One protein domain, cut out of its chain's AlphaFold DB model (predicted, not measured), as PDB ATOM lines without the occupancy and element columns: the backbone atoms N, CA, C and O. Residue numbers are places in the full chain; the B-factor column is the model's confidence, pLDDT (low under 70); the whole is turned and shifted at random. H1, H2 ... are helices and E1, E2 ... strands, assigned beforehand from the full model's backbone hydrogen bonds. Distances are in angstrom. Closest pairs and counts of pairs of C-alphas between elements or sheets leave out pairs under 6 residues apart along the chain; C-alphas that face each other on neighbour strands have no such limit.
ATOM      1  N   ARG A 695      -6.516  10.466  57.677       93.56
ATOM      2  CA  ARG A 695      -5.214  11.120  57.448       93.56
ATOM      3  C   ARG A 695      -4.987  11.514  55.984       93.56
ATOM      4  O   ARG A 695      -4.378  12.549  55.723       93.56
ATOM      5  N   ALA A 696      -5.499  10.728  55.033       94.12
ATOM      6  CA  ALA A 696      -5.455  11.059  53.607       94.12
ATOM      7  C   ALA A 696      -6.486  12.141  53.248       94.12
ATOM      8  O   ALA A 696      -6.174  13.065  52.500       94.12
ATOM      9  N   MET A 697      -7.689  12.078  53.830       95.44
ATOM     10  CA  MET A 697      -8.706  13.119  53.678       95.44
ATOM     11  C   MET A 697      -8.239  14.449  54.283       95.44
ATOM     12  O   MET A 697      -8.333  15.464  53.611       95.44
ATOM     13  N   ASP A 698      -7.648  14.471  55.480       94.38
ATOM     14  CA  ASP A 698      -7.060  15.688  56.067       94.38
ATOM     15  C   ASP A 698      -5.986  16.319  55.161       94.38
ATOM     16  O   ASP A 698      -5.911  17.545  55.056       94.38
ATOM     17  N   ALA A 699      -5.179  15.502  54.474       92.56
ATOM     18  CA  ALA A 699      -4.218  15.980  53.481       92.56
ATOM     19  C   ALA A 699      -4.911  16.565  52.236       92.56
ATOM     20  O   ALA A 699      -4.537  17.641  51.771       92.56
ATOM     21  N   ALA A 700      -5.936  15.881  51.720       93.88
ATOM     22  CA  ALA A 700      -6.680  16.284  50.531       93.88
ATOM     23  C   ALA A 700      -7.547  17.539  50.770       93.88
ATOM     24  O   ALA A 700      -7.547  18.457  49.959       93.88
ATOM     25  N   PHE A 701      -8.226  17.651  51.914       91.88
ATOM     26  CA  PHE A 701      -8.959  18.858  52.317       91.88
ATOM     27  C   PHE A 701      -8.036  20.005  52.741       91.88
ATOM     28  O   PHE A 701      -8.405  21.174  52.615       91.88
ATOM     29  N   GLY A 702      -6.825  19.679  53.199       88.38
ATOM     30  CA  GLY A 702      -5.719  20.618  53.354       88.38
ATOM     31  C   GLY A 702      -5.139  21.128  52.028       88.38
ATOM     32  O   GLY A 702      -4.236  21.970  52.069       88.38
ATOM     33  N   ALA A 703      -5.634  20.654  50.876       82.50
ATOM     34  CA  ALA A 703      -5.215  21.134  49.570       82.50
ATOM     35  C   ALA A 703      -5.799  22.511  49.234       82.50
ATOM     36  O   ALA A 703      -6.999  22.777  49.361       82.50
ATOM     37  N   GLN A 704      -4.914  23.376  48.752       82.94
ATOM     38  CA  GLN A 704      -5.217  24.699  48.227       82.94
ATOM     39  C   GLN A 704      -4.341  24.969  47.002       82.94
ATOM     40  O   GLN A 704      -3.232  24.435  46.912       82.94
ATOM     41  N   SER A 705      -4.834  25.812  46.097       66.69
ATOM     42  CA  SER A 705      -4.070  26.327  44.961       66.69
ATOM     43  C   SER A 705      -2.821  27.086  45.422       66.69
ATOM     44  O   SER A 705      -2.708  27.504  46.580       66.69
ATOM     45  N   ILE A 706      -1.869  27.287  44.509       69.25
ATOM     46  CA  ILE A 706      -0.573  27.924  44.815       69.25
ATOM     47  C   ILE A 706      -0.752  29.380  45.294       69.25
ATOM     48  O   ILE A 706      -0.011  29.844  46.158       69.25
ATOM     49  N   ASP A 707      -1.766  30.080  44.782       71.25
ATOM     50  CA  ASP A 707      -2.177  31.429  45.199       71.25
ATOM     51  C   ASP A 707      -3.127  31.444  46.421       71.25
ATOM     52  O   ASP A 707      -3.448  32.506  46.950       71.25
ATOM     53  N   GLY A 708      -3.596  30.272  46.867       76.75
ATOM     54  CA  GLY A 708      -4.575  30.105  47.941       76.75
ATOM     55  C   GLY A 708      -6.014  30.523  47.607       76.75
ATOM     56  O   GLY A 708      -6.845  30.500  48.519       76.75
ATOM     57  N   SER A 709      -6.324  30.896  46.355       76.31
ATOM     58  CA  SER A 709      -7.662  31.354  45.935       76.31
ATOM     59  C   SER A 709      -8.707  30.237  45.869       76.31
ATOM     60  O   SER A 709      -9.891  30.492  46.087       76.31
ATOM     61  N   LYS A 710      -8.275  28.994  45.629       79.56
ATOM     62  CA  LYS A 710      -9.095  27.780  45.669       79.56
ATOM     63  C   LYS A 710      -8.623  26.873  46.799       79.56
ATOM     64  O   LYS A 710      -7.423  26.713  47.019       79.56
ATOM     65  N   LYS A 711      -9.563  26.218  47.479       87.88
ATOM     66  CA  LYS A 711      -9.301  25.165  48.474       87.88
ATOM     67  C   LYS A 711     -10.293  24.038  48.255       87.88
ATOM     68  O   LYS A 711     -11.426  24.322  47.891       87.88
ATOM     69  N   ILE A 712      -9.891  22.789  48.490       86.62
ATOM     70  CA  ILE A 712     -10.818  21.649  48.368       86.62
ATOM     71  C   ILE A 712     -11.889  21.697  49.456       86.62
ATOM     72  O   ILE A 712     -13.044  21.369  49.203       86.62
ATOM     73  N   ASN A 713     -11.532  22.171  50.651       89.12
ATOM     74  CA  ASN A 713     -12.507  22.448  51.693       89.12
ATOM     75  C   ASN A 713     -13.346  23.695  51.348       89.12
ATOM     76  O   ASN A 713     -12.854  24.817  51.470       89.12
ATOM     77  N   GLY A 714     -14.606  23.486  50.953       86.25
ATOM     78  CA  GLY A 714     -15.586  24.542  50.690       86.25
ATOM     79  C   GLY A 714     -16.006  24.723  49.227       86.25
ATOM     80  O   GLY A 714     -16.643  25.729  48.931       86.25
ATOM     81  N   ILE A 715     -15.681  23.802  48.308       88.06
ATOM     82  CA  ILE A 715     -16.122  23.925  46.903       88.06
ATOM     83  C   ILE A 715     -17.589  23.512  46.768       88.06
ATOM     84  O   ILE A 715     -17.940  22.378  47.095       88.06
ATOM     85  N   GLU A 716     -18.420  24.406  46.231       91.12
ATOM     86  CA  GLU A 716     -19.797  24.130  45.806       91.12
ATOM     87  C   GLU A 716     -19.814  23.386  44.460       91.12
ATOM     88  O   GLU A 716     -19.180  23.823  43.503       91.12
ATOM     89  N   ASN A 717     -20.570  22.287  44.361       89.19
ATOM     90  CA  ASN A 717     -20.765  21.511  43.122       89.19
ATOM     91  C   ASN A 717     -19.477  21.142  42.333       89.19
ATOM     92  O   ASN A 717     -19.476  21.248  41.104       89.19
ATOM     93  N   PRO A 718     -18.391  20.683  42.987       90.75
ATOM     94  CA  PRO A 718     -17.134  20.366  42.313       90.75
ATOM     95  C   PRO A 718     -17.285  19.214  41.320       90.75
ATOM     96  O   PRO A 718     -17.916  18.195  41.615       90.75
ATOM     97  N   SER A 719     -16.620  19.334  40.173       93.06
ATOM     98  CA  SER A 719     -16.368  18.197  39.294       93.06
ATOM     99  C   SER A 719     -15.109  17.434  39.724       93.06
ATOM    100  O   SER A 719     -14.235  17.958  40.420       93.06
ATOM    101  N   SER A 720     -14.956  16.206  39.224       93.06
ATOM    102  CA  SER A 720     -13.699  15.452  39.318       93.06
ATOM    103  C   SER A 720     -12.491  16.233  38.779       93.06
ATOM    104  O   SER A 720     -11.379  16.055  39.272       93.06
ATOM    105  N   PHE A 721     -12.699  17.114  37.792       92.00
ATOM    106  CA  PHE A 721     -11.642  17.941  37.207       92.00
ATOM    107  C   PHE A 721     -11.165  19.038  38.167       92.00
ATOM    108  O   PHE A 721      -9.959  19.227  38.320       92.00
ATOM    109  N   ASP A 722     -12.081  19.712  38.868       90.00
ATOM    110  CA  ASP A 722     -11.737  20.781  39.820       90.00
ATOM    111  C   ASP A 722     -10.886  20.249  40.979       90.00
ATOM    112  O   ASP A 722      -9.859  20.831  41.334       90.00
ATOM    113  N   LEU A 723     -11.286  19.095  41.525       92.81
ATOM    114  CA  LEU A 723     -10.574  18.413  42.604       92.81
ATOM    115  C   LEU A 723      -9.174  17.977  42.156       92.81
ATOM    116  O   LEU A 723      -8.198  18.230  42.862       92.81
ATOM    117  N   MET A 724      -9.054  17.399  40.956       92.56
ATOM    118  CA  MET A 724      -7.757  17.026  40.383       92.56
ATOM    119  C   MET A 724      -6.858  18.232  40.115       92.56
ATOM    120  O   MET A 724      -5.667  18.148  40.406       92.56
ATOM    121  N   SER A 725      -7.392  19.353  39.614       90.31
ATOM    122  CA  SER A 725      -6.615  20.586  39.407       90.31
ATOM    123  C   SER A 725      -6.003  21.060  40.723       90.31
ATOM    124  O   SER A 725      -4.794  21.264  40.804       90.31
ATOM    125  N   ILE A 726      -6.812  21.155  41.783       90.69
ATOM    126  CA  ILE A 726      -6.356  21.692  43.071       90.69
ATOM    127  C   ILE A 726      -5.410  20.714  43.783       90.69
ATOM    128  O   ILE A 726      -4.413  21.160  44.348       90.69
ATOM    129  N   LEU A 727      -5.642  19.395  43.716       93.25
ATOM    130  CA  LEU A 727      -4.677  18.404  44.218       93.25
ATOM    131  C   LEU A 727      -3.348  18.453  43.451       93.25
ATOM    132  O   LEU A 727      -2.288  18.361  44.067       93.25
ATOM    133  N   THR A 728      -3.395  18.630  42.127       91.50
ATOM    134  CA  THR A 728      -2.202  18.755  41.275       91.50
ATOM    135  C   THR A 728      -1.401  19.995  41.667       91.50
ATOM    136  O   THR A 728      -0.229  19.881  42.022       91.50
ATOM    137  N   GLU A 729      -2.038  21.169  41.683       89.12
ATOM    138  CA  GLU A 729      -1.427  22.431  42.118       89.12
ATOM    139  C   GLU A 729      -0.809  22.310  43.520       89.12
ATOM    140  O   GLU A 729       0.341  22.695  43.723       89.12
ATOM    141  N   TYR A 730      -1.545  21.721  44.466       89.06
ATOM    142  CA  TYR A 730      -1.122  21.531  45.852       89.06
ATOM    143  C   TYR A 730       0.085  20.600  46.008       89.06
ATOM    144  O   TYR A 730       0.976  20.871  46.817       89.06
ATOM    145  N   MET A 731       0.132  19.509  45.239       87.56
ATOM    146  CA  MET A 731       1.247  18.562  45.273       87.56
ATOM    147  C   MET A 731       2.507  19.099  44.600       87.56
ATOM    148  O   MET A 731       3.606  18.800  45.065       87.56
ATOM    149  N   PHE A 732       2.363  19.917  43.556       84.44
ATOM    150  CA  PHE A 732       3.486  20.565  42.877       84.44
ATOM    151  C   PHE A 732       3.901  21.914  43.504       84.44
ATOM    152  O   PHE A 732       4.782  22.584  42.962       84.44
ATOM    153  N   VAL A 733       3.361  22.287  44.678       82.38
ATOM    154  CA  VAL A 733       3.889  23.395  45.500       82.38
ATOM    155  C   VAL A 733       5.382  23.156  45.796       82.38
ATOM    156  O   VAL A 733       5.721  22.159  46.446       82.38
ATOM    157  N   PRO A 734       6.289  24.067  45.385       75.44
ATOM    158  CA  PRO A 734       7.723  23.896  45.595       75.44
ATOM    159  C   PRO A 734       8.094  23.680  47.067       75.44
ATOM    160  O   PRO A 734       7.675  24.427  47.949       75.44
ATOM    161  N   GLY A 735       8.930  22.671  47.326       72.62
ATOM    162  CA  GLY A 735       9.512  22.410  48.647       72.62
ATOM    163  C   GLY A 735       8.758  21.418  49.539       72.62
ATOM    164  O   GLY A 735       9.303  21.057  50.579       72.62
ATOM    165  N   ARG A 736       7.570  20.923  49.151       81.94
ATOM    166  CA  ARG A 736       6.900  19.812  49.868       81.94
ATOM    167  C   ARG A 736       7.659  18.493  49.733       81.94
ATOM    168  O   ARG A 736       7.881  17.797  50.716       81.94
ATOM    169  N   LEU A 737       8.069  18.189  48.505       84.56
ATOM    170  CA  LEU A 737       8.886  17.042  48.122       84.56
ATOM    171  C   LEU A 737      10.019  17.541  47.214       84.56
ATOM    172  O   LEU A 737       9.886  18.554  46.521       84.56
ATOM    173  N   LYS A 738      11.147  16.834  47.210       86.94
ATOM    174  CA  LYS A 738      12.302  17.098  46.350       86.94
ATOM    175  C   LYS A 738      12.355  16.048  45.251       86.94
ATOM    176  O   LYS A 738      12.419  14.854  45.536       86.94
ATOM    177  N   TYR A 739      12.375  16.494  43.995       84.94
ATOM    178  CA  TYR A 739      12.523  15.578  42.869       84.94
ATOM    179  C   TYR A 739      13.878  14.856  42.931       84.94
ATOM    180  O   TYR A 739      14.920  15.518  42.978       84.94
ATOM    181  N   ASP A 740      13.890  13.519  42.937       84.75
ATOM    182  CA  ASP A 740      15.148  12.769  42.994       84.75
ATOM    183  C   ASP A 740      15.788  12.585  41.611       84.75
ATOM    184  O   ASP A 740      15.559  11.609  40.901       84.75
ATOM    185  N   THR A 741      16.675  13.515  41.265       79.56
ATOM    186  CA  THR A 741      17.526  13.453  40.067       79.56
ATOM    187  C   THR A 741      18.701  12.470  40.174       79.56
ATOM    188  O   THR A 741      19.462  12.346  39.217       79.56
ATOM    189  N   SER A 742      18.890  11.803  41.321       79.88
ATOM    190  CA  SER A 742      20.089  11.006  41.636       79.88
ATOM    191  C   SER A 742      19.837   9.506  41.814       79.88
ATOM    192  O   SER A 742      20.646   8.709  41.348       79.88
ATOM    193  N   GLY A 743      18.740   9.106  42.469       73.25
ATOM    194  CA  GLY A 743      18.403   7.696  42.694       73.25
ATOM    195  C   GLY A 743      17.617   7.050  41.550       73.25
ATOM    196  O   GLY A 743      17.780   5.862  41.292       73.25
ATOM    197  N   GLY A 744      16.761   7.816  40.863       73.12
ATOM    198  CA  GLY A 744      15.972   7.372  39.702       73.12
ATOM    199  C   GLY A 744      14.880   6.321  39.967       73.12
ATOM    200  O   GLY A 744      14.038   6.104  39.098       73.12
ATOM    201  N   GLY A 745      14.873   5.677  41.137       82.12
ATOM    202  CA  GLY A 745      13.858   4.708  41.553       82.12
ATOM    203  C   GLY A 745      12.703   5.331  42.355       82.12
ATOM    204  O   GLY A 745      12.883   6.395  42.948       82.12
ATOM    205  N   PRO A 746      11.528   4.671  42.391       86.44
ATOM    206  CA  PRO A 746      10.422   5.037  43.277       86.44
ATOM    207  C   PRO A 746      10.831   4.977  44.751       86.44
ATOM    208  O   PRO A 746      11.516   4.035  45.152       86.44
ATOM    209  N   TYR A 747      10.377   5.937  45.560       89.19
ATOM    210  CA  TYR A 747      10.677   5.966  46.999       89.19
ATOM    211  C   TYR A 747       9.527   5.420  47.860       89.19
ATOM    212  O   TYR A 747       9.765   4.722  48.842       89.19
ATOM    213  N   TYR A 748       8.272   5.663  47.468       91.38
ATOM    214  CA  TYR A 748       7.082   5.292  48.247       91.38
ATOM    215  C   TYR A 748       6.401   4.033  47.709       91.38
ATOM    216  O   TYR A 748       5.184   3.994  47.553       91.38
ATOM    217  N   TRP A 749       7.175   2.998  47.390       89.12
ATOM    218  CA  TRP A 749       6.658   1.754  46.815       89.12
ATOM    219  C   TRP A 749       7.233   0.545  47.545       89.12
ATOM    220  O   TRP A 749       8.391   0.543  47.960       89.12
ATOM    221  N   SER A 750       6.416  -0.494  47.710       85.50
ATOM    222  CA  SER A 750       6.848  -1.737  48.348       85.50
ATOM    223  C   SER A 750       7.980  -2.389  47.550       85.50
ATOM    224  O   SER A 750       7.810  -2.721  46.377       85.50
ATOM    225  N   ALA A 751       9.122  -2.646  48.197       81.69
ATOM    226  CA  ALA A 751      10.261  -3.326  47.571       81.69
ATOM    227  C   ALA A 751       9.882  -4.700  46.979       81.69
ATOM    228  O   ALA A 751      10.447  -5.123  45.971       81.69
ATOM    229  N   ASN A 752       8.877  -5.358  47.566       76.56
ATOM    230  CA  ASN A 752       8.378  -6.664  47.138       76.56
ATOM    231  C   ASN A 752       7.314  -6.573  46.024       76.56
ATOM    232  O   ASN A 752       6.944  -7.597  45.457       76.56
ATOM    233  N   SER A 753       6.783  -5.382  45.713       68.25
ATOM    234  CA  SER A 753       5.713  -5.220  44.717       68.25
ATOM    235  C   SER A 753       5.724  -3.840  44.049       68.25
ATOM    236  O   SER A 753       5.308  -2.833  44.621       68.25
ATOM    237  N   LYS A 754       6.093  -3.816  42.758       69.38
ATOM    238  CA  LYS A 754       6.080  -2.626  41.873       69.38
ATOM    239  C   LYS A 754       4.679  -2.028  41.625       69.38
ATOM    240  O   LYS A 754       4.530  -1.139  40.797       69.38
ATOM    241  N   THR A 755       3.658  -2.552  42.294       74.19
ATOM    242  CA  THR A 755       2.240  -2.195  42.180       74.19
ATOM    243  C   THR A 755       1.698  -1.486  43.420       74.19
ATOM    244  O   THR A 755       0.645  -0.861  43.328       74.19
ATOM    245  N   ASN A 756       2.381  -1.575  44.568       81.81
ATOM    246  CA  ASN A 756       1.804  -1.186  45.855       81.81
ATOM    247  C   ASN A 756       2.468   0.098  46.371       81.81
ATOM    248  O   ASN A 756       3.565   0.070  46.938       81.81
ATOM    249  N   PHE A 757       1.773   1.218  46.169       87.44
ATOM    250  CA  PHE A 757       2.144   2.533  46.683       87.44
ATOM    251  C   PHE A 757       1.936   2.615  48.204       87.44
ATOM    252  O   PHE A 757       0.886   2.256  48.736       87.44
ATOM    253  N   LEU A 758       2.948   3.103  48.913       89.31
ATOM    254  CA  LEU A 758       3.003   3.194  50.367       89.31
ATOM    255  C   LEU A 758       2.470   4.555  50.827       89.31
ATOM    256  O   LEU A 758       3.224   5.434  51.254       89.31
ATOM    257  N   LEU A 759       1.147   4.719  50.743       90.19
ATOM    258  CA  LEU A 759       0.467   5.981  51.045       90.19
ATOM    259  C   LEU A 759       0.740   6.492  52.475       90.19
ATOM    260  O   LEU A 759       0.870   7.697  52.656       90.19
ATOM    261  N   THR A 760       0.898   5.627  53.487       90.06
ATOM    262  CA  THR A 760       1.199   6.080  54.863       90.06
ATOM    263  C   THR A 760       2.601   6.711  54.987       90.06
ATOM    264  O   THR A 760       2.675   7.858  55.434       90.06
ATOM    265  N   PRO A 761       3.708   6.068  54.549       90.50
ATOM    266  CA  PRO A 761       5.003   6.737  54.389       90.50
ATOM    267  C   PRO A 761       4.955   8.014  53.541       90.50
ATOM    268  O   PRO A 761       5.510   9.028  53.960       90.50
ATOM    269  N   PHE A 762       4.247   8.007  52.405       91.94
ATOM    270  CA  PHE A 762       4.095   9.200  51.565       91.94
ATOM    271  C   PHE A 762       3.430  10.358  52.320       91.94
ATOM    272  O   PHE A 762       3.934  11.477  52.295       91.94
ATOM    273  N   LEU A 763       2.332  10.096  53.037       91.12
ATOM    274  CA  LEU A 763       1.629  11.101  53.835       91.12
ATOM    275  C   LEU A 763       2.472  11.606  55.007       91.12
ATOM    276  O   LEU A 763       2.446  12.804  55.272       91.12
ATOM    277  N   ASN A 764       3.225  10.737  55.692       89.44
ATOM    278  CA  ASN A 764       4.143  11.153  56.758       89.44
ATOM    279  C   ASN A 764       5.121  12.217  56.240       89.44
ATOM    280  O   ASN A 764       5.227  13.299  56.814       89.44
ATOM    281  N   ASP A 765       5.776  11.926  55.120       89.94
ATOM    282  CA  ASP A 765       6.787  12.777  54.500       89.94
ATOM    283  C   ASP A 765       6.190  14.066  53.903       89.94
ATOM    284  O   ASP A 765       6.636  15.177  54.207       89.94
ATOM    285  N   PHE A 766       5.129  13.932  53.104       87.00
ATOM    286  CA  PHE A 766       4.444  15.038  52.431       87.00
ATOM    287  C   PHE A 766       3.774  16.025  53.408       87.00
ATOM    288  O   PHE A 766       3.738  17.231  53.143       87.00
ATOM    289  N   LEU A 767       3.258  15.538  54.547       84.50
ATOM    290  CA  LEU A 767       2.666  16.378  55.597       84.50
ATOM    291  C   LEU A 767       3.700  16.929  56.585       84.50
ATOM    292  O   LEU A 767       3.466  18.000  57.149       84.50
ATOM    293  N   ALA A 768       4.833  16.248  56.793       80.19
ATOM    294  CA  ALA A 768       5.928  16.777  57.605       80.19
ATOM    295  C   ALA A 768       6.579  18.012  56.961       80.19
ATOM    296  O   ALA A 768       7.035  18.898  57.683       80.19
ATOM    297  N   GLY A 769       6.610  18.089  55.621       65.12
ATOM    298  CA  GLY A 769       7.001  19.296  54.880       65.12
ATOM    299  C   GLY A 769       8.396  19.819  55.242       65.12
ATOM    300  O   GLY A 769       8.599  21.029  55.350       65.12
ATOM    301  N   SER A 770       9.340  18.907  55.502       60.47
ATOM    302  CA  SER A 770      10.653  19.209  56.086       60.47
ATOM    303  C   SER A 770      11.500  20.118  55.188       60.47
ATOM    304  O   SER A 770      12.238  19.653  54.322       60.47
ATOM    305  N   GLN A 771      11.458  21.432  55.428       59.94
ATOM    306  CA  GLN A 771      12.222  22.411  54.640       59.94
ATOM    307  C   GLN A 771      13.747  22.213  54.716       59.94
ATOM    308  O   GLN A 771      14.464  22.632  53.810       59.94
ATOM    309  N   VAL A 772      14.254  21.569  55.775       62.59
ATOM    310  CA  VAL A 772      15.695  21.321  55.980       62.59
ATOM    311  C   VAL A 772      16.233  20.276  54.996       62.59
ATOM    312  O   VAL A 772      17.372  20.368  54.544       62.59
ATOM    313  N   SER A 773      15.409  19.290  54.640       74.12
ATOM    314  CA  SER A 773      15.675  18.333  53.567       74.12
ATOM    315  C   SER A 773      14.339  17.734  53.130       74.12
ATOM    316  O   SER A 773      13.884  16.782  53.773       74.12
ATOM    317  N   PRO A 774      13.704  18.260  52.066       76.75
ATOM    318  CA  PRO A 774      12.411  17.752  51.642       76.75
ATOM    319  C   PRO A 774      12.536  16.290  51.190       76.75
ATOM    320  O   PRO A 774      13.539  15.947  50.547       76.75
ATOM    321  N   PRO A 775      11.553  15.432  51.507       83.69
ATOM    322  CA  PRO A 775      11.596  14.016  51.161       83.69
ATOM    323  C   PRO A 775      11.709  13.776  49.654       83.69
ATOM    324  O   PRO A 775      11.249  14.584  48.845       83.69
ATOM    325  N   LYS A 776      12.367  12.679  49.266       86.94
ATOM    326  CA  LYS A 776      12.664  12.362  47.863       86.94
ATOM    327  C   LYS A 776      11.466  11.707  47.178       86.94
ATOM    328  O   LYS A 776      10.913  10.747  47.694       86.94
ATOM    329  N   ALA A 777      11.127  12.181  45.982       89.44
ATOM    330  CA  ALA A 777      10.074  11.615  45.141       89.44
ATOM    331  C   ALA A 777      10.457  11.691  43.654       89.44
ATOM    332  O   ALA A 777      11.104  12.651  43.232       89.44
ATOM    333  N   ILE A 778      10.024  10.729  42.842       88.50
ATOM    334  CA  ILE A 778      10.090  10.785  41.370       88.50
ATOM    335  C   ILE A 778       8.680  10.845  40.755       88.50
ATOM    336  O   ILE A 778       7.679  10.756  41.463       88.50
ATOM    337  N   CYS A 779       8.564  10.974  39.426       86.56
ATOM    338  CA  CYS A 779       7.272  11.120  38.730       86.56
ATOM    339  C   CYS A 779       6.209  10.058  39.078       86.56
ATOM    340  O   CYS A 779       5.022  10.342  38.941       86.56
ATOM    341  N   VAL A 780       6.592   8.846  39.498       87.44
ATOM    342  CA  VAL A 780       5.637   7.778  39.865       87.44
ATOM    343  C   VAL A 780       5.151   7.876  41.312       87.44
ATOM    344  O   VAL A 780       4.011   7.525  41.595       87.44
ATOM    345  N   ASP A 781       5.953   8.463  42.201       89.88
ATOM    346  CA  ASP A 781       5.532   8.809  43.559       89.88
ATOM    347  C   ASP A 781       4.505   9.955  43.544       89.88
ATOM    348  O   ASP A 781       3.459   9.862  44.183       89.88
ATOM    349  N   TYR A 782       4.763  11.011  42.759       90.19
ATOM    350  CA  TYR A 782       3.819  12.124  42.588       90.19
ATOM    351  C   TYR A 782       2.495  11.663  41.958       90.19
ATOM    352  O   TYR A 782       1.431  12.039  42.442       90.19
ATOM    353  N   ALA A 783       2.540  10.842  40.904       89.06
ATOM    354  CA  ALA A 783       1.329  10.377  40.228       89.06
ATOM    355  C   ALA A 783       0.468   9.470  41.123       89.06
ATOM    356  O   ALA A 783      -0.744   9.674  41.213       89.06
ATOM    357  N   ALA A 784       1.077   8.516  41.838       90.00
ATOM    358  CA  ALA A 784       0.339   7.650  42.755       90.00
ATOM    359  C   ALA A 784      -0.147   8.388  44.014       90.00
ATOM    360  O   ALA A 784      -1.256   8.112  44.473       90.00
ATOM    361  N   GLY A 785       0.602   9.372  44.523       91.88
ATOM    362  CA  GLY A 785       0.139  10.264  45.589       91.88
ATOM    363  C   GLY A 785      -1.086  11.081  45.170       91.88
ATOM    364  O   GLY A 785      -2.083  11.101  45.889       91.88
ATOM    365  N   LEU A 786      -1.051  11.671  43.970       92.38
ATOM    366  CA  LEU A 786      -2.153  12.454  43.403       92.38
ATOM    367  C   LEU A 786      -3.413  11.605  43.225       92.38
ATOM    368  O   LEU A 786      -4.484  11.987  43.692       92.38
ATOM    369  N   ILE A 787      -3.281  10.427  42.613       91.75
ATOM    370  CA  ILE A 787      -4.402   9.501  42.415       91.75
ATOM    371  C   ILE A 787      -4.936   8.984  43.754       91.75
ATOM    372  O   ILE A 787      -6.147   8.893  43.918       91.75
ATOM    373  N   SER A 788      -4.073   8.712  44.736       91.62
ATOM    374  CA  SER A 788      -4.511   8.287  46.072       91.62
ATOM    375  C   SER A 788      -5.314   9.374  46.793       91.62
ATOM    376  O   SER A 788      -6.379   9.083  47.338       91.62
ATOM    377  N   LEU A 789      -4.846  10.629  46.766       93.12
ATOM    378  CA  LEU A 789      -5.559  11.769  47.358       93.12
ATOM    379  C   LEU A 789      -6.869  12.085  46.619       93.12
ATOM    380  O   LEU A 789      -7.847  12.477  47.251       93.12
ATOM    381  N   ALA A 790      -6.917  11.886  45.301       93.31
ATOM    382  CA  ALA A 790      -8.127  12.059  44.502       93.31
ATOM    383  C   ALA A 790      -9.164  10.967  44.792       93.31
ATOM    384  O   ALA A 790     -10.343  11.246  45.016       93.31
ATOM    385  N   ALA A 791      -8.710   9.719  44.853       92.06
ATOM    386  CA  ALA A 791      -9.566   8.566  45.046       92.06
ATOM    387  C   ALA A 791     -10.248   8.581  46.429       92.06
ATOM    388  O   ALA A 791     -11.446   8.310  46.490       92.06
ATOM    389  N   VAL A 792      -9.578   9.026  47.507       93.12
ATOM    390  CA  VAL A 792     -10.238   9.223  48.824       93.12
ATOM    391  C   VAL A 792     -11.257  10.373  48.860       93.12
ATOM    392  O   VAL A 792     -12.083  10.406  49.770       93.12
ATOM    393  N   LEU A 793     -11.260  11.278  47.872       94.19
ATOM    394  CA  LEU A 793     -12.324  12.274  47.664       94.19
ATOM    395  C   LEU A 793     -13.466  11.761  46.761       94.19
ATOM    396  O   LEU A 793     -14.381  12.522  46.440       94.19
ATOM    397  N   GLY A 794     -13.430  10.495  46.331       93.25
ATOM    398  CA  GLY A 794     -14.410   9.931  45.401       93.25
ATOM    399  C   GLY A 794     -14.132  10.232  43.926       93.25
ATOM    400  O   GLY A 794     -15.060  10.183  43.122       93.25
ATOM    401  N   VAL A 795     -12.892  10.564  43.548       93.38
ATOM    402  CA  VAL A 795     -12.509  10.798  42.145       93.38
ATOM    403  C   VAL A 795     -11.795   9.583  41.558       93.38
ATOM    404  O   VAL A 795     -10.686   9.243  41.965       93.38
ATOM    405  N   GLU A 796     -12.393   8.965  40.540       89.88
ATOM    406  CA  GLU A 796     -11.734   7.923  39.746       89.88
ATOM    407  C   GLU A 796     -10.706   8.535  38.776       89.88
ATOM    408  O   GLU A 796     -11.030   8.957  37.662       89.88
ATOM    409  N   ALA A 797      -9.445   8.579  39.208       86.25
ATOM    410  CA  ALA A 797      -8.294   8.943  38.387       86.25
ATOM    411  C   ALA A 797      -7.433   7.705  38.081       86.25
ATOM    412  O   ALA A 797      -7.299   6.812  38.918       86.25
ATOM    413  N   GLN A 798      -6.829   7.646  36.890       82.56
ATOM    414  CA  GLN A 798      -5.974   6.527  36.476       82.56
ATOM    415  C   GLN A 798      -4.554   6.995  36.138       82.56
ATOM    416  O   GLN A 798      -4.352   8.087  35.606       82.56
ATOM    417  N   MET A 799      -3.565   6.145  36.434       79.69
ATOM    418  CA  MET A 799      -2.172   6.347  36.033       79.69
ATOM    419  C   MET A 799      -1.918   5.598  34.730       79.69
ATOM    420  O   MET A 799      -2.002   4.370  34.711       79.69
ATOM    421  N   ALA A 800      -1.573   6.312  33.661       72.19
ATOM    422  CA  ALA A 800      -1.168   5.699  32.403       72.19
ATOM    423  C   ALA A 800       0.359   5.802  32.230       72.19
ATOM    424  O   ALA A 800       0.924   6.895  32.269       72.19
ATOM    425  N   THR A 801       1.021   4.655  32.051       65.69
ATOM    426  CA  THR A 801       2.477   4.519  31.857       65.69
ATOM    427  C   THR A 801       2.812   4.305  30.381       65.69
ATOM    428  O   THR A 801       2.206   3.440  29.746       65.69
ATOM    429  N   TYR A 802       3.792   5.038  29.843       59.16
ATOM    430  CA  TYR A 802       4.083   5.071  28.403       59.16
ATOM    431  C   TYR A 802       5.523   4.657  28.057       59.16
ATOM    432  O   TYR A 802       6.451   5.470  28.038       59.16
ATOM    433  N   ASP A 803       5.693   3.389  27.683       43.78
ATOM    434  CA  ASP A 803       6.899   2.921  26.993       43.78
ATOM    435  C   ASP A 803       7.039   3.573  25.600       43.78
ATOM    436  O   ASP A 803       6.027   3.844  24.946       43.78
ATOM    437  N   PRO A 804       8.269   3.818  25.100       51.91
ATOM    438  CA  PRO A 804       9.570   3.443  25.672       51.91
ATOM    439  C   PRO A 804      10.188   4.505  26.606       51.91
ATOM    440  O   PRO A 804      11.370   4.422  26.933       51.91
ATOM    441  N   PHE A 805       9.436   5.535  27.006       46.12
ATOM    442  CA  PHE A 805       9.970   6.691  27.741       46.12
ATOM    443  C   PHE A 805      10.098   6.465  29.259       46.12
ATOM    444  O   PHE A 805      10.579   7.343  29.977       46.12
ATOM    445  N   GLY A 806       9.687   5.295  29.757       52.38
ATOM    446  CA  GLY A 806       9.615   4.996  31.183       52.38
ATOM    447  C   GLY A 806       8.430   5.699  31.850       52.38
ATOM    448  O   GLY A 806       7.342   5.792  31.286       52.38
ATOM    449  N   TYR A 807       8.633   6.195  33.072       43.00
ATOM    450  CA  TYR A 807       7.584   6.760  33.932       43.00
ATOM    451  C   TYR A 807       7.097   8.169  33.518       43.00
ATOM    452  O   TYR A 807       7.018   9.078  34.350       43.00
ATOM    453  N   LEU A 808       6.713   8.355  32.250       40.16
ATOM    454  CA  LEU A 808       5.794   9.424  31.841       40.16
ATOM    455  C   LEU A 808       4.383   9.078  32.333       40.16
ATOM    456  O   LEU A 808       3.544   8.592  31.578       40.16
ATOM    457  N   ASN A 809       4.144   9.288  33.628       42.34
ATOM    458  CA  ASN A 809       2.860   8.993  34.259       42.34
ATOM    459  C   ASN A 809       1.862  10.102  33.946       42.34
ATOM    460  O   ASN A 809       1.709  11.059  34.708       42.34
ATOM    461  N   MET A 810       1.179   9.968  32.815       49.34
ATOM    462  CA  MET A 810       0.080  10.861  32.481       49.34
ATOM    463  C   MET A 810      -1.111  10.453  33.351       49.34
ATOM    464  O   MET A 810      -1.672   9.368  33.188       49.34
ATOM    465  N   VAL A 811      -1.460  11.300  34.323       47.75
ATOM    466  CA  VAL A 811      -2.641  11.091  35.165       47.75
ATOM    467  C   VAL A 811      -3.862  11.532  34.372       47.75
ATOM    468  O   VAL A 811      -4.176  12.717  34.281       47.75
ATOM    469  N   THR A 812      -4.518  10.568  33.738       43.31
ATOM    470  CA  THR A 812      -5.707  10.803  32.923       43.31
ATOM    471  C   THR A 812      -6.955  10.760  33.794       43.31
ATOM    472  O   THR A 812      -7.266   9.739  34.415       43.31
ATOM    473  N   LEU A 813      -7.695  11.867  33.802       38.28
ATOM    474  CA  LEU A 813      -9.079  11.905  34.262       38.28
ATOM    475  C   LEU A 813      -9.952  11.069  33.327       38.28
ATOM    476  O   LEU A 813      -9.937  11.277  32.109       38.28
ATOM    477  N   ASN A 814     -10.722  10.146  33.901       37.91
ATOM    478  CA  ASN A 814     -11.602   9.267  33.143       37.91
ATOM    479  C   ASN A 814     -12.649  10.114  32.388       37.91
ATOM    480  O   ASN A 814     -13.448  10.813  33.009       37.91
ATOM    481  N   GLY A 815     -12.593  10.112  31.050       34.19
ATOM    482  CA  GLY A 815     -13.444  10.940  30.184       34.19
ATOM    483  C   GLY A 815     -12.856  12.275  29.690       34.19
ATOM    484  O   GLY A 815     -13.557  12.990  28.978       34.19
ATOM    485  N   SER A 816     -11.595  12.628  29.989       31.20
ATOM    486  CA  SER A 816     -10.944  13.820  29.401       31.20
ATOM    487  C   SER A 816      -9.614  13.492  28.712       31.20
ATOM    488  O   SER A 816      -8.732  12.868  29.297       31.20
ATOM    489  N   THR A 817      -9.445  13.942  27.466       30.78
ATOM    490  CA  THR A 817      -8.312  13.586  26.589       30.78
ATOM    491  C   THR A 817      -7.121  14.552  26.684       30.78
ATOM    492  O   THR A 817      -6.394  14.728  25.707       30.78
ATOM    493  N   VAL A 818      -6.935  15.227  27.824       32.06
ATOM    494  CA  VAL A 818      -5.870  16.228  28.022       32.06
ATOM    495  C   VAL A 818      -4.819  15.673  28.993       32.06
ATOM    496  O   VAL A 818      -5.126  15.505  30.173       32.06
ATOM    497  N   PRO A 819      -3.594  15.364  28.534       34.31
ATOM    498  CA  PRO A 819      -2.567  14.785  29.389       34.31
ATOM    499  C   PRO A 819      -1.832  15.836  30.233       34.31
ATOM    500  O   PRO A 819      -1.356  16.847  29.717       34.31
ATOM    501  N   CYS A 820      -1.628  15.545  31.518       29.50
ATOM    502  CA  CYS A 820      -0.600  16.217  32.311       29.50
ATOM    503  C   CYS A 820       0.784  15.699  31.894       29.50
ATOM    504  O   CYS A 820       1.110  14.541  32.155       29.50
ATOM    505  N   ILE A 821       1.598  16.558  31.274       37.34
ATOM    506  CA  ILE A 821       2.975  16.235  30.875       37.34
ATOM    507  C   ILE A 821       3.938  17.241  31.495       37.34
ATOM    508  O   ILE A 821       3.865  18.442  31.225       37.34
ATOM    509  N   THR A 822       4.910  16.749  32.261       37.94
ATOM    510  CA  THR A 822       6.104  17.515  32.631       37.94
ATOM    511  C   THR A 822       7.025  17.639  31.404       37.94
ATOM    512  O   THR A 822       8.026  16.939  31.285       37.94
ATOM    513  N   ALA A 823       6.649  18.572  30.519       32.88
ATOM    514  CA  ALA A 823       7.257  18.958  29.238       32.88
ATOM    515  C   ALA A 823       6.955  18.081  27.994       32.88
ATOM    516  O   ALA A 823       7.159  16.874  27.997       32.88
ATOM    517  N   LEU A 824       6.621  18.777  26.889       35.34
ATOM    518  CA  LEU A 824       6.613  18.341  25.473       35.34
ATOM    519  C   LEU A 824       5.404  17.529  24.944       35.34
ATOM    520  O   LEU A 824       5.526  16.336  24.704       35.34
ATOM    521  N   PHE A 825       4.309  18.221  24.597       32.28
ATOM    522  CA  PHE A 825       3.611  18.102  23.293       32.28
ATOM    523  C   PHE A 825       2.882  19.418  22.984       32.28
ATOM    524  O   PHE A 825       2.644  20.211  23.898       32.28
ATOM    525  N   LYS A 826       2.581  19.695  21.709       33.38
ATOM    526  CA  LYS A 826       2.070  21.008  21.282       33.38
ATOM    527  C   LYS A 826       0.563  21.185  21.488       33.38
ATOM    528  O   LYS A 826       0.130  22.269  21.871       33.38
ATOM    529  N   ASP A 827      -0.216  20.133  21.241       37.75
ATOM    530  CA  ASP A 827      -1.665  20.081  21.453       37.75
ATOM    531  C   ASP A 827      -2.184  18.625  21.464       37.75
ATOM    532  O   ASP A 827      -1.429  17.659  21.313       37.75
ATOM    533  N   ALA A 828      -3.496  18.457  21.651       37.00
ATOM    534  CA  ALA A 828      -4.149  17.149  21.674       37.00
ATOM    535  C   ALA A 828      -4.335  16.499  20.283       37.00
ATOM    536  O   ALA A 828      -4.635  15.307  20.224       37.00
ATOM    537  N   GLN A 829      -4.167  17.215  19.162       40.31
ATOM    538  CA  GLN A 829      -4.141  16.581  17.836       40.31
ATOM    539  C   GLN A 829      -2.803  15.879  17.593       40.31
ATOM    540  O   GLN A 829      -2.805  14.754  17.097       40.31
ATOM    541  N   GLU A 830      -1.683  16.486  17.992       43.06
ATOM    542  CA  GLU A 830      -0.345  15.892  17.854       43.06
ATOM    543  C   GLU A 830      -0.241  14.552  18.612       43.06
ATOM    544  O   GLU A 830       0.167  13.538  18.041       43.06
ATOM    545  N   ALA A 831      -0.739  14.500  19.854       42.16
ATOM    546  CA  ALA A 831      -0.806  13.266  20.646       42.16
ATOM    547  C   ALA A 831      -1.695  12.175  20.005       42.16
ATOM    548  O   ALA A 831      -1.354  10.990  20.025       42.16
ATOM    549  N   ASN A 832      -2.826  12.557  19.398       43.66
ATOM    550  CA  ASN A 832      -3.717  11.609  18.722       43.66
ATOM    551  C   ASN A 832      -3.139  11.097  17.392       43.66
ATOM    552  O   ASN A 832      -3.277   9.910  17.094       43.66
ATOM    553  N   GLN A 833      -2.434  11.935  16.623       44.28
ATOM    554  CA  GLN A 833      -1.754  11.496  15.398       44.28
ATOM    555  C   GLN A 833      -0.644  10.479  15.684       44.28
ATOM    556  O   GLN A 833      -0.494   9.525  14.924       44.28
ATOM    557  N   ILE A 834       0.105  10.625  16.781       46.25
ATOM    558  CA  ILE A 834       1.135   9.644  17.160       46.25
ATOM    559  C   ILE A 834       0.494   8.289  17.509       46.25
ATOM    560  O   ILE A 834       0.945   7.257  17.015       46.25
ATOM    561  N   ASN A 835      -0.604   8.282  18.275       42.22
ATOM    562  CA  ASN A 835      -1.319   7.048  18.623       42.22
ATOM    563  C   ASN A 835      -1.944   6.332  17.409       42.22
ATOM    564  O   ASN A 835      -1.987   5.105  17.390       42.22
ATOM    565  N   GLN A 836      -2.402   7.068  16.390       43.66
ATOM    566  CA  GLN A 836      -3.030   6.491  15.190       43.66
ATOM    567  C   GLN A 836      -2.046   5.850  14.194       43.66
ATOM    568  O   GLN A 836      -2.480   5.096  13.332       43.66
ATOM    569  N   ASN A 837      -0.738   6.114  14.304       41.22
ATOM    570  CA  ASN A 837       0.293   5.579  13.396       41.22
ATOM    571  C   ASN A 837       1.134   4.448  14.034       41.22
ATOM    572  O   ASN A 837       2.251   4.177  13.595       41.22
ATOM    573  N   ARG A 838       0.633   3.822  15.109       39.69
ATOM    574  CA  ARG A 838       1.425   2.942  15.985       39.69
ATOM    575  C   ARG A 838       1.759   1.565  15.395       39.69
ATOM    576  O   ARG A 838       2.787   1.006  15.765       39.69
ATOM    577  N   ASP A 839       0.936   1.041  14.490       38.41
ATOM    578  CA  ASP A 839       1.037  -0.359  14.043       38.41
ATOM    579  C   ASP A 839       2.041  -0.590  12.887       38.41
ATOM    580  O   ASP A 839       2.421  -1.732  12.636       38.41
ATOM    581  N   ASP A 840       2.519   0.473  12.220       35.81
ATOM    582  CA  ASP A 840       3.310   0.394  10.971       35.81
ATOM    583  C   ASP A 840       4.782   0.874  11.076       35.81
ATOM    584  O   ASP A 840       5.532   0.777  10.100       35.81
TER     585      ASP A 840
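This is residues 695 to 840 of the 951 residues of an uncharacterized protein of Nitrospirae bacterium (UniProt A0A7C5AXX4). What does the model look like? Helix H4 runs through the middle of a cluster, with H1 and H3 packed on one side of it, the small hairpin E1 and E2 on the opposite side, and H2 slanting over a third. Beyond the hairpin, residues 833 to 840, of which 833 to 836 belong to H5, stick out as a tail. What is it made of? The 146 printed residues hold five named helices and two antiparallel strands in the order H1, H2, H3, H4, E1, E2, H5; the class is mostly helix, with under half of the residues in named elements. How large is it? It is compact, with a radius of gyration of the C-alphas of 16.0 A and spans of 49 by 40 by 26 A.

Where are the helices? H1 is residues 695 to 701, from C-alpha 695 at (-5.214, 11.120, 57.448). H2 is residues 720 to 731, 16.4 A long, H3 759 to 768, and H4 779 to 791, 18.2 A long. What follows? E1 is residues 797 to 800, E2 810 to 813, and H5 828 to 836, ending at C-alpha 836 (-3.030, 6.491, 15.190).

What touches the hub, H4? H2 touches it at a steep tilt of 46 degrees, opposite ways, closest at the C-alphas of Met 724 and Ala 790, 6.5 A. H1 touches its residues 789 to 790 alone, the C-alphas of Ala 700 and Leu 789 being closest at 5.6 A; H3 only just touches its residues 785 to 788 alone, with 3 pairs of C-alphas within 8 A, the closest Leu 759 and Gly 785, 6.9 A. How do the strands pair? E1 and E2 form an antiparallel hairpin, with N 800 and O 810 3.1 A apart, within hydrogen-bond range. Are the helix backbones complete? In H1 to H5 every O i to N i+4 pair is within hydrogen-bond range.

Which links are long? Those from H1 to H2, H2 to H3 and E2 to H5; the printed part has no cut. Where is confidence low? Residues 801 to 840 are among those with pLDDT under 70.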